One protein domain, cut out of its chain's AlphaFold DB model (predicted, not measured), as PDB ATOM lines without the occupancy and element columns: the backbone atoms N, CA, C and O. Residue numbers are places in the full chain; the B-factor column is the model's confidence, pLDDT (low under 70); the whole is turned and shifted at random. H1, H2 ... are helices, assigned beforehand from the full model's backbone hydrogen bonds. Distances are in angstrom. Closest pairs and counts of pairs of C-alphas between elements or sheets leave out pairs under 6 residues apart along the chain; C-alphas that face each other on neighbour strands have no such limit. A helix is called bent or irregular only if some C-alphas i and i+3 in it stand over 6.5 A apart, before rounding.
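What this domain is: This is residues 6 to 93 of the 359 residues of the protein "5-methylcytosine-specific restriction protein A" of Devosia subaequoris (UniProt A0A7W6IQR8). Three longer helices run nearly in line, with H1 at the corner of a triangle and H2 and H5 packed on two sides of it, both running opposite to it. The short helices H3 and H4 sit toward opposite ends of the long axis, H3 packed on H5 at a shallow tilt of 24 degrees and H4 across H2 at 73 degrees. The printed part has 88 residues with five named helices, H1 to H5 in order, and no named strand; its class is all helix. It is compact, with a radius of gyration of the C-alphas of 12.4 A and spans of 35 by 24 by 17 A.

How they stand to each other: H1, residues 6 to 23, is the hub, touching three helices, and has a kink of 42 degrees near residue 14. It forms a helical hairpin with H2, residues 29 to 42, at a shallow tilt of 6 degrees; the closest C-alphas, of Leu 22 and Lys 32, are 5.6 A apart. With residues 9 to 17 alone it touches H5, residues 78 to 92, opposite ways at a shallow tilt of 10 degrees; the closest C-alphas, of Val 17 and Phe 78, are 6.7 A apart. H2 and H5 are apart. H3, residues 48 to 55, touches H5, with the C-alphas of Gly 49 and Tyr 92 closest at 5.0 A. H4, residues 65 to 72, is about perpendicular to H2, at 73 degrees, and touches its residues 31 to 34 alone; the C-alphas of Val 31 and Val 66 are closest at 5.7 A. Every O i to N i+4 pair is within hydrogen-bond range in H2, H3 and H4, against 12 of 14 in H1 and 7 of 11 in H5.

Where its parts are: H1 begins at C-alpha 6 (120.392, 160.758, 93.032) and is 23.9 A long; H2 is 19.7 A. H5 is 18.1 A and ends at C-alpha 92 (118.784, 169.177, 96.837). H1 and H5 are irregular: C-alphas 16 and 19 are 7.1 A apart, and 88 and 91 are 7.5 A apart.

The domain as a whole: The C-alphas farthest apart, of Pro 25 and Val 91, are 36.2 A apart. The printed part has no cut and no long link. The pLDDT is under 70 at residues 60 to 63.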
ATOM      1  N   LEU A   6     118.980 161.126  93.061       86.31
ATOM      2  CA  LEU A   6     120.392 160.758  93.032       86.31
ATOM      3  C   LEU A   6     120.762 160.022  91.736       86.31
ATOM      4  O   LEU A   6     121.777 160.334  91.107       86.31
ATOM      5  N   ASP A   7     119.945 159.056  91.321       90.50
ATOM      6  CA  ASP A   7     120.178 158.285  90.098       90.50
ATOM      7  C   ASP A   7     119.938 159.125  88.843       90.50
ATOM      8  O   ASP A   7     120.708 159.033  87.886       90.50
ATOM      9  N   GLU A   8     118.951 160.024  88.869       94.19
ATOM     10  CA  GLU A   8     118.732 160.989  87.788       94.19
ATOM     11  C   GLU A   8     119.908 161.958  87.633       94.19
ATOM     12  O   GLU A   8     120.356 162.209  86.512       94.19
ATOM     13  N   ALA A   9     120.449 162.471  88.743       94.50
ATOM     14  CA  ALA A   9     121.619 163.343  88.733       94.50
ATOM     15  C   ALA A   9     122.847 162.632  88.144       94.50
ATOM     16  O   ALA A   9     123.556 163.193  87.301       94.50
ATOM     17  N   ARG A  10     123.077 161.368  88.525       96.69
ATOM     18  CA  ARG A  10     124.143 160.533  87.948       96.69
ATOM     19  C   ARG A  10     123.935 160.298  86.454       96.69
ATOM     20  O   ARG A  10     124.882 160.459  85.687       96.69
ATOM     21  N   ALA A  11     122.721 159.938  86.039       96.56
ATOM     22  CA  ALA A  11     122.388 159.669  84.641       96.56
ATOM     23  C   ALA A  11     122.543 160.918  83.760       96.56
ATOM     24  O   ALA A  11     123.067 160.836  82.645       96.56
ATOM     25  N   PHE A  12     122.158 162.088  84.275       97.62
ATOM     26  CA  PHE A  12     122.353 163.366  83.597       97.62
ATOM     27  C   PHE A  12     123.838 163.625  83.313       97.62
ATOM     28  O   PHE A  12     124.223 163.844  82.166       97.62
ATOM     29  N   ILE A  13     124.695 163.527  84.334       97.44
ATOM     30  CA  ILE A  13     126.140 163.752  84.174       97.44
ATOM     31  C   ILE A  13     126.764 162.686  83.261       97.44
ATOM     32  O   ILE A  13     127.601 162.994  82.409       97.44
ATOM     33  N   ALA A  14     126.347 161.426  83.418       97.00
ATOM     34  CA  ALA A  14     126.862 160.318  82.631       97.00
ATOM     35  C   ALA A  14     126.577 160.484  81.137       97.00
ATOM     36  O   ALA A  14     127.497 160.336  80.337       97.00
ATOM     37  N   SER A  15     125.342 160.828  80.772       97.19
ATOM     38  CA  SER A  15     124.933 160.983  79.371       97.19
ATOM     39  C   SER A  15     125.525 162.222  78.700       97.19
ATOM     40  O   SER A  15     125.862 162.169  77.521       97.19
ATOM     41  N   LYS A  16     125.681 163.331  79.435       97.44
ATOM     42  CA  LYS A  16     126.151 164.603  78.867       97.44
ATOM     43  C   LYS A  16     127.675 164.702  78.759       97.44
ATOM     44  O   LYS A  16     128.158 165.299  77.806       97.44
ATOM     45  N   VAL A  17     128.420 164.142  79.721       96.62
ATOM     46  CA  VAL A  17     129.883 164.337  79.825       96.62
ATOM     47  C   VAL A  17     130.638 163.009  79.811       96.62
ATOM     48  O   VAL A  17     131.509 162.803  78.968       96.62
ATOM     49  N   LEU A  18     130.318 162.083  80.722       96.88
ATOM     50  CA  LEU A  18     131.168 160.902  80.941       96.88
ATOM     51  C   LEU A  18     131.167 159.948  79.742       96.88
ATOM     52  O   LEU A  18     132.229 159.569  79.257       96.88
ATOM     53  N   GLN A  19     129.989 159.532  79.274       97.00
ATOM     54  CA  GLN A  19     129.863 158.556  78.193       97.00
ATOM     55  C   GLN A  19     130.445 159.087  76.874       97.00
ATOM     56  O   GLN A  19     131.287 158.377  76.321       97.00
ATOM     57  N   PRO A  20     130.114 160.313  76.404       97.94
ATOM     58  CA  PRO A  20     130.721 160.873  75.194       97.94
ATOM     59  C   PRO A  20     132.253 160.920  75.260       97.94
ATOM     60  O   PRO A  20     132.929 160.496  74.324       97.94
ATOM     61  N   ALA A  21     132.812 161.345  76.397       96.69
ATOM     62  CA  ALA A  21     134.258 161.404  76.597       96.69
ATOM     63  C   ALA A  21     134.933 160.022  76.563       96.69
ATOM     64  O   ALA A  21     136.025 159.865  76.016       96.69
ATOM     65  N   LEU A  22     134.303 159.001  77.151       96.81
ATOM     66  CA  LEU A  22     134.884 157.659  77.243       96.81
ATOM     67  C   LEU A  22     134.895 156.920  75.900       96.81
ATOM     68  O   LEU A  22     135.840 156.167  75.637       96.81
ATOM     69  N   VAL A  23     133.882 157.137  75.057       97.06
ATOM     70  CA  VAL A  23     133.773 156.479  73.743       97.06
ATOM     71  C   VAL A  23     134.473 157.248  72.624       97.06
ATOM     72  O   VAL A  23     134.814 156.635  71.617       97.06
ATOM     73  N   SER A  24     134.729 158.549  72.794       96.38
ATOM     74  CA  SER A  24     135.356 159.368  71.753       96.38
ATOM     75  C   SER A  24     136.771 158.871  71.402       96.38
ATOM     76  O   SER A  24     137.578 158.639  72.313       96.38
ATOM     77  N   PRO A  25     137.100 158.693  70.108       95.75
ATOM     78  CA  PRO A  25     138.452 158.347  69.672       95.75
ATOM     79  C   PRO A  25     139.441 159.510  69.841       95.75
ATOM     80  O   PRO A  25     140.636 159.260  69.974       95.75
ATOM     81  N   ASP A  26     138.950 160.749  69.913       95.38
ATOM     82  CA  ASP A  26     139.763 161.971  69.988       95.38
ATOM     83  C   ASP A  26     140.263 162.277  71.409       95.38
ATOM     84  O   ASP A  26     141.038 163.205  71.633       95.38
ATOM     85  N   ILE A  27     139.827 161.485  72.395       96.50
ATOM     86  CA  ILE A  27     140.223 161.632  73.795       96.50
ATOM     87  C   ILE A  27     141.299 160.606  74.149       96.50
ATOM     88  O   ILE A  27     141.109 159.393  74.007       96.50
ATOM     89  N   THR A  28     142.415 161.098  74.690       95.88
ATOM     90  CA  THR A  28     143.547 160.257  75.095       95.88
ATOM     91  C   THR A  28     143.203 159.334  76.265       95.88
ATOM     92  O   THR A  28     142.263 159.557  77.039       95.88
ATOM     93  N   THR A  29     144.003 158.284  76.439       95.38
ATOM     94  CA  THR A  29     143.847 157.326  77.540       95.38
ATOM     95  C   THR A  29     143.976 157.998  78.911       95.38
ATOM     96  O   THR A  29     143.228 157.662  79.831       95.38
ATOM     97  N   GLU A  30     144.871 158.975  79.058       94.12
ATOM     98  CA  GLU A  30     145.101 159.721  80.301       94.12
ATOM     99  C   GLU A  30     143.861 160.530  80.704       94.12
ATOM    100  O   GLU A  30     143.414 160.471  81.857       94.12
ATOM    101  N   VAL A  31     143.248 161.224  79.741       93.94
ATOM    102  CA  VAL A  31     142.008 161.975  79.966       93.94
ATOM    103  C   VAL A  31     140.864 161.013  80.288       93.94
ATOM    104  O   VAL A  31     140.158 161.218  81.278       93.94
ATOM    105  N   LYS A  32     140.728 159.898  79.553       95.69
ATOM    106  CA  LYS A  32     139.725 158.860  79.856       95.69
ATOM    107  C   LYS A  32     139.888 158.289  81.261       95.69
ATOM    108  O   LYS A  32     138.890 158.065  81.941       95.69
ATOM    109  N   ASN A  33     141.115 158.071  81.730       94.25
ATOM    110  CA  ASN A  33     141.367 157.605  83.095       94.25
ATOM    111  C   ASN A  33     140.925 158.636  84.142       94.25
ATOM    112  O   ASN A  33     140.322 158.265  85.150       94.25
ATOM    113  N   THR A  34     141.133 159.927  83.878       91.50
ATOM    114  CA  THR A  34     140.610 160.996  84.742       91.50
ATOM    115  C   THR A  34     139.076 161.017  84.754       91.50
ATOM    116  O   THR A  34     138.476 161.075  85.828       91.50
ATOM    117  N   ILE A  35     138.425 160.850  83.600       93.75
ATOM    118  CA  ILE A  35     136.959 160.750  83.502       93.75
ATOM    119  C   ILE A  35     136.423 159.515  84.246       93.75
ATOM    120  O   ILE A  35     135.450 159.632  84.991       93.75
ATOM    121  N   LYS A  36     137.078 158.351  84.132       94.88
ATOM    122  CA  LYS A  36     136.727 157.135  84.897       94.88
ATOM    123  C   LYS A  36     136.846 157.350  86.406       94.88
ATOM    124  O   LYS A  36     136.015 156.854  87.169       94.88
ATOM    125  N   ASN A  37     137.846 158.111  86.854       91.50
ATOM    126  CA  ASN A  37     137.974 158.475  88.264       91.50
ATOM    127  C   ASN A  37     136.798 159.353  88.717       91.50
ATOM    128  O   ASN A  37     136.188 159.057  89.745       91.50
ATOM    129  N   SER A  38     136.414 160.368  87.938       92.25
ATOM    130  CA  SER A  38     135.216 161.179  88.215       92.25
ATOM    131  C   SER A  38     133.935 160.339  88.228       92.25
ATOM    132  O   SER A  38     133.137 160.455  89.158       92.25
ATOM    133  N   GLN A  39     133.767 159.421  87.271       94.69
ATOM    134  CA  GLN A  39     132.652 158.467  87.238       94.69
ATOM    135  C   GLN A  39     132.602 157.600  88.503       94.69
ATOM    136  O   GLN A  39     131.535 157.382  89.077       94.69
ATOM    137  N   THR A  40     133.765 157.152  88.976       93.38
ATOM    138  CA  THR A  40     133.885 156.369  90.207       93.38
ATOM    139  C   THR A  40     133.440 157.171  91.432       93.38
ATOM    140  O   THR A  40     132.771 156.622  92.305       93.38
ATOM    141  N   TRP A  41     133.774 158.464  91.516       92.94
ATOM    142  CA  TRP A  41     133.287 159.331  92.596       92.94
ATOM    143  C   TRP A  41     131.772 159.524  92.530       92.94
ATOM    144  O   TRP A  41     131.100 159.370  93.547       92.94
ATOM    145  N   LEU A  42     131.233 159.759  91.332       93.75
ATOM    146  CA  LEU A  42     129.798 159.956  91.116       93.75
ATOM    147  C   LEU A  42     128.951 158.758  91.564       93.75
ATOM    148  O   LEU A  42     127.900 158.930  92.185       93.75
ATOM    149  N   GLY A  43     129.444 157.542  91.325       93.12
ATOM    150  CA  GLY A  43     128.806 156.311  91.800       93.12
ATOM    151  C   GLY A  43     128.874 156.100  93.317       93.12
ATOM    152  O   GLY A  43     128.158 155.251  93.839       93.12
ATOM    153  N   ARG A  44     129.717 156.850  94.042       93.62
ATOM    154  CA  ARG A  44     129.933 156.696  95.492       93.62
ATOM    155  C   ARG A  44     129.238 157.751  96.349       93.62
ATOM    156  O   ARG A  44     129.129 157.543  97.555       93.62
ATOM    157  N   PHE A  45     128.775 158.858  95.769       92.25
ATOM    158  CA  PHE A  45     127.964 159.835  96.503       92.25
ATOM    159  C   PHE A  45     126.675 159.194  97.004       92.25
ATOM    160  O   PHE A  45     126.044 158.440  96.266       92.25
ATOM    161  N   LYS A  46     126.295 159.483  98.250       86.81
ATOM    162  CA  LYS A  46     125.113 158.881  98.886       86.81
ATOM    163  C   LYS A  46     123.879 159.761  98.801       86.81
ATOM    164  O   LYS A  46     122.777 159.236  98.898       86.81
ATOM    165  N   ARG A  47     124.070 161.068  98.640       85.25
ATOM    166  CA  ARG A  47     123.001 162.060  98.631       85.25
ATOM    167  C   ARG A  47     123.115 162.973  97.416       85.25
ATOM    168  O   ARG A  47     124.207 163.160  96.869       85.25
ATOM    169  N   THR A  48     121.990 163.526  96.971       87.75
ATOM    170  CA  THR A  48     121.949 164.307  95.720       87.75
ATOM    171  C   THR A  48     122.730 165.612  95.867       87.75
ATOM    172  O   THR A  48     123.463 166.009  94.957       87.75
ATOM    173  N   GLY A  49     122.669 166.239  97.043       84.94
ATOM    174  CA  GLY A  49     123.436 167.436  97.369       84.94
ATOM    175  C   GLY A  49     124.949 167.218  97.374       84.94
ATOM    176  O   GLY A  49     125.688 168.148  97.059       84.94
ATOM    177  N   ASP A  50     125.445 166.001  97.631       90.44
ATOM    178  CA  ASP A  50     126.881 165.711  97.498       90.44
ATOM    179  C   ASP A  50     127.337 165.828  96.032       90.44
ATOM    180  O   ASP A  50     128.426 166.337  95.752       90.44
ATOM    181  N   ILE A  51     126.482 165.420  95.083       94.94
ATOM    182  CA  ILE A  51     126.727 165.609  93.646       94.94
ATOM    183  C   ILE A  51     126.660 167.097  93.294       94.94
ATOM    184  O   ILE A  51     127.536 167.590  92.585       94.94
ATOM    185  N   VAL A  52     125.679 167.833  93.825       91.31
ATOM    186  CA  VAL A  52     125.583 169.296  93.655       91.31
ATOM    187  C   VAL A  52     126.856 169.987  94.152       91.31
ATOM    188  O   VAL A  52     127.435 170.814  93.446       91.31
ATOM    189  N   ALA A  53     127.345 169.617  95.337       90.44
ATOM    190  CA  ALA A  53     128.584 170.138  95.902       90.44
ATOM    191  C   ALA A  53     129.810 169.766  95.052       90.44
ATOM    192  O   ALA A  53     130.714 170.586  94.899       90.44
ATOM    193  N   TYR A  54     129.844 168.559  94.479       94.19
ATOM    194  CA  TYR A  54     130.906 168.124  93.575       94.19
ATOM    195  C   TYR A  54     130.913 168.917  92.262       94.19
ATOM    196  O   TYR A  54     131.968 169.408  91.867       94.19
ATOM    197  N   ILE A  55     129.750 169.095  91.626       94.00
ATOM    198  CA  ILE A  55     129.593 169.858  90.378       94.00
ATOM    199  C   ILE A  55     129.954 171.334  90.571       94.00
ATOM    200  O   ILE A  55     130.600 171.931  89.717       94.00
ATOM    201  N   ASN A  56     129.629 171.919  91.725       90.81
ATOM    202  CA  ASN A  56     129.980 173.305  92.038       90.81
ATOM    203  C   ASN A  56     131.488 173.591  92.125       90.81
ATOM    204  O   ASN A  56     131.873 174.756  92.177       90.81
ATOM    205  N   ARG A  57     132.342 172.560  92.129       89.12
ATOM    206  CA  ARG A  57     133.805 172.721  92.095       89.12
ATOM    207  C   ARG A  57     134.338 173.045  90.701       89.12
ATOM    208  O   ARG A  57     135.470 173.502  90.602       89.12
ATOM    209  N   PHE A  58     133.559 172.777  89.656       88.50
ATOM    210  CA  PHE A  58     133.932 173.056  88.275       88.50
ATOM    211  C   PHE A  58     133.461 174.467  87.912       88.50
ATOM    212  O   PHE A  58     132.267 174.772  87.978       88.50
ATOM    213  N   GLN A  59     134.409 175.342  87.581       78.06
ATOM    214  CA  GLN A  59     134.174 176.739  87.211       78.06
ATOM    215  C   GLN A  59     134.586 176.955  85.754       78.06
ATOM    216  O   GLN A  59     135.501 176.298  85.275       78.06
ATOM    217  N   ALA A  60     133.904 177.854  85.039       64.19
ATOM    218  CA  ALA A  60     134.086 178.040  83.594       64.19
ATOM    219  C   ALA A  60     135.506 178.485  83.179       64.19
ATOM    220  O   ALA A  60     135.858 178.378  82.008       64.19
ATOM    221  N   ASP A  61     136.317 178.960  84.123       63.44
ATOM    222  CA  ASP A  61     137.722 179.344  83.971       63.44
ATOM    223  C   ASP A  61     138.713 178.212  84.314       63.44
ATOM    224  O   ASP A  61     139.925 178.435  84.376       63.44
ATOM    225  N   ALA A  62     138.224 176.986  84.533       65.25
ATOM    226  CA  ALA A  62     139.049 175.833  84.868       65.25
ATOM    227  C   ALA A  62     139.972 175.432  83.701       65.25
ATOM    228  O   ALA A  62     139.634 174.612  82.849       65.25
ATOM    229  N   ASN A  63     141.198 175.956  83.713       69.56
ATOM    230  CA  ASN A  63     142.271 175.629  82.769       69.56
ATOM    231  C   ASN A  63     142.908 174.259  83.071       69.56
ATOM    232  O   ASN A  63     144.091 174.169  83.396       69.56
ATOM    233  N   THR A  64     142.118 173.186  83.014       83.56
ATOM    234  CA  THR A  64     142.618 171.815  83.204       83.56
ATOM    235  C   THR A  64     142.822 171.104  81.869       83.56
ATOM    236  O   THR A  64     142.082 171.340  80.914       83.56
ATOM    237  N   ASP A  65     143.774 170.169  81.813       85.94
ATOM    238  CA  ASP A  65     144.020 169.355  80.613       85.94
ATOM    239  C   ASP A  65     142.757 168.613  80.152       85.94
ATOM    240  O   ASP A  65     142.493 168.492  78.958       85.94
ATOM    241  N   VAL A  66     141.932 168.158  81.103       89.56
ATOM    242  CA  VAL A  66     140.653 167.490  80.819       89.56
ATOM    243  C   VAL A  66     139.662 168.454  80.173       89.56
ATOM    244  O   VAL A  66     139.021 168.085  79.193       89.56
ATOM    245  N   PHE A  67     139.548 169.679  80.691       91.56
ATOM    246  CA  PHE A  67     138.666 170.699  80.126       91.56
ATOM    247  C   PHE A  67     139.030 170.995  78.667       91.56
ATOM    248  O   PHE A  67     138.174 170.892  77.787       91.56
ATOM    249  N   PHE A  68     140.307 171.281  78.389       91.25
ATOM    250  CA  PHE A  68     140.760 171.575  77.028       91.25
ATOM    251  C   PHE A  68     140.622 170.376  76.090       91.25
ATOM    252  O   PHE A  68     140.186 170.548  74.954       91.25
ATOM    253  N   ALA A  69     140.938 169.163  76.551       93.62
ATOM    254  CA  ALA A  69     140.794 167.959  75.737       93.62
ATOM    255  C   ALA A  69     139.340 167.725  75.299       93.62
ATOM    256  O   ALA A  69     139.090 167.450  74.128       93.62
ATOM    257  N   LEU A  70     138.375 167.880  76.214       94.69
ATOM    258  CA  LEU A  70     136.955 167.739  75.884       94.69
ATOM    259  C   LEU A  70     136.480 168.836  74.926       94.69
ATOM    260  O   LEU A  70     135.845 168.526  73.919       94.69
ATOM    261  N   ARG A  71     136.838 170.101  75.187       93.56
ATOM    262  CA  ARG A  71     136.482 171.239  74.322       93.56
ATOM    263  C   ARG A  71     137.028 171.095  72.906       93.56
ATOM    264  O   ARG A  71     136.285 171.302  71.952       93.56
ATOM    265  N   ASN A  72     138.298 170.713  72.768       94.19
ATOM    266  CA  ASN A  72     138.942 170.528  71.466       94.19
ATOM    267  C   ASN A  72     138.313 169.379  70.665       94.19
ATOM    268  O   ASN A  72     138.297 169.432  69.440       94.19
ATOM    269  N   ALA A  73     137.754 168.377  71.349       95.75
ATOM    270  CA  ALA A  73     136.983 167.295  70.741       95.75
ATOM    271  C   ALA A  73     135.496 167.651  70.507       95.75
ATOM    272  O   ALA A  73     134.713 166.786  70.119       95.75
ATOM    273  N   GLY A  74     135.072 168.894  70.775       95.88
ATOM    274  CA  GLY A  74     133.679 169.332  70.626       95.88
ATOM    275  C   GLY A  74     132.706 168.713  71.639       95.88
ATOM    276  O   GLY A  74     131.503 168.674  71.389       95.88
ATOM    277  N   LEU A  75     133.208 168.208  72.770       96.88
ATOM    278  CA  LEU A  75     132.418 167.562  73.818       96.88
ATOM    279  C   LEU A  75     132.091 168.538  74.957       96.88
ATOM    280  O   LEU A  75     132.865 169.446  75.260       96.88
ATOM    281  N   LEU A  76     130.955 168.311  75.622       96.12
ATOM    282  CA  LEU A  76     130.563 169.072  76.810       96.12
ATOM    283  C   LEU A  76     131.456 168.728  78.005       96.12
ATOM    284  O   LEU A  76     131.809 167.565  78.220       96.12
ATOM    285  N   THR A  77     131.757 169.734  78.824       95.19
ATOM    286  CA  THR A  77     132.494 169.566  80.082       95.19
ATOM    287  C   THR A  77     131.568 169.630  81.303       95.19
ATOM    288  O   THR A  77     130.369 169.888  81.188       95.19
ATOM    289  N   PHE A  78     132.108 169.394  82.506       94.56
ATOM    290  CA  PHE A  78     131.344 169.576  83.748       94.56
ATOM    291  C   PHE A  78     130.914 171.035  83.953       94.56
ATOM    292  O   PHE A  78     129.823 171.298  84.453       94.56
ATOM    293  N   GLU A  79     131.767 171.971  83.546       93.75
ATOM    294  CA  GLU A  79     131.545 173.413  83.573       93.75
ATOM    295  C   GLU A  79     130.364 173.809  82.678       93.75
ATOM    296  O   GLU A  79     129.510 174.580  83.112       93.75
ATOM    297  N   ASP A  80     130.278 173.239  81.469       94.19
ATOM    298  CA  ASP A  80     129.189 173.510  80.519       94.19
ATOM    299  C   ASP A  80     127.825 173.087  81.054       94.19
ATOM    300  O   ASP A  80     126.838 173.811  80.937       94.19
ATOM    301  N   ILE A  81     127.756 171.897  81.653       95.38
ATOM    302  CA  ILE A  81     126.483 171.337  82.114       95.38
ATOM    303  C   ILE A  81     126.043 171.900  83.465       95.38
ATOM    304  O   ILE A  81     124.935 171.609  83.914       95.38
ATOM    305  N   ARG A  82     126.902 172.671  84.146       94.69
ATOM    306  CA  ARG A  82     126.693 173.087  85.536       94.69
ATOM    307  C   ARG A  82     125.410 173.891  85.716       94.69
ATOM    308  O   ARG A  82     124.659 173.615  86.644       94.69
ATOM    309  N   GLU A  83     125.146 174.875  84.859       93.44
ATOM    310  CA  GLU A  83     123.953 175.719  85.002       93.44
ATOM    311  C   GLU A  83     122.659 174.904  84.820       93.44
ATOM    312  O   GLU A  83     121.754 174.986  85.652       93.44
ATOM    313  N   GLU A  84     122.594 174.068  83.778       95.81
ATOM    314  CA  GLU A  84     121.469 173.152  83.523       95.81
ATOM    315  C   GLU A  84     121.294 172.163  84.690       95.81
ATOM    316  O   GLU A  84     120.181 171.961  85.180       95.81
ATOM    317  N   PHE A  85     122.399 171.608  85.195       95.88
ATOM    318  CA  PHE A  85     122.400 170.691  86.331       95.88
ATOM    319  C   PHE A  85     121.825 171.346  87.592       95.88
ATOM    320  O   PHE A  85     120.963 170.766  88.251       95.88
ATOM    321  N   LEU A  86     122.261 172.565  87.926       90.69
ATOM    322  CA  LEU A  86     121.801 173.277  89.121       90.69
ATOM    323  C   LEU A  86     120.336 173.709  89.021       90.69
ATOM    324  O   LEU A  86     119.637 173.664  90.029       90.69
ATOM    325  N   LYS A  87     119.835 174.055  87.829       92.56
ATOM    326  CA  LYS A  87     118.398 174.320  87.636       92.56
ATOM    327  C   LYS A  87     117.539 173.100  87.970       92.56
ATOM    328  O   LYS A  87     116.447 173.258  88.504       92.56
ATOM    329  N   ARG A  88     118.029 171.893  87.675       93.25
ATOM    330  CA  ARG A  88     117.285 170.645  87.897       93.25
ATOM    331  C   ARG A  88     117.465 170.064  89.300       93.25
ATOM    332  O   ARG A  88     116.498 169.603  89.893       93.25
ATOM    333  N   PHE A  89     118.689 170.065  89.823       90.81
ATOM    334  CA  PHE A  89     119.039 169.360  91.062       90.81
ATOM    335  C   PHE A  89     119.445 170.294  92.209       90.81
ATOM    336  O   PHE A  89     119.705 169.825  93.315       90.81
ATOM    337  N   GLY A  90     119.478 171.611  91.987       80.31
ATOM    338  CA  GLY A  90     119.892 172.594  92.991       80.31
ATOM    339  C   GLY A  90     119.004 172.629  94.235       80.31
ATOM    340  O   GLY A  90     119.506 172.928  95.310       80.31
ATOM    341  N   VAL A  91     117.731 172.231  94.123       78.44
ATOM    342  CA  VAL A  91     116.809 172.094  95.268       78.44
ATOM    343  C   VAL A  91     117.304 171.091  96.322       78.44
ATOM    344  O   VAL A  91     116.929 171.175  97.486       78.44
ATOM    345  N   TYR A  92     118.192 170.168  95.940       79.50
ATOM    346  CA  TYR A  92     118.784 169.177  96.837       79.50
ATOM    347  C   TYR A  92     120.107 169.638  97.463       79.50
ATOM    348  O   TYR A  92     120.823 168.815  98.027       79.50
ATOM    349  N   SER A  93     120.471 170.923  97.379       77.31
ATOM    350  CA  SER A  93     121.753 171.432  97.893       77.31
ATOM    351  C   SER A  93     121.993 171.145  99.379       77.31
ATOM    352  O   SER A  93     123.144 171.032  99.789       77.31
TER     353      SER A  93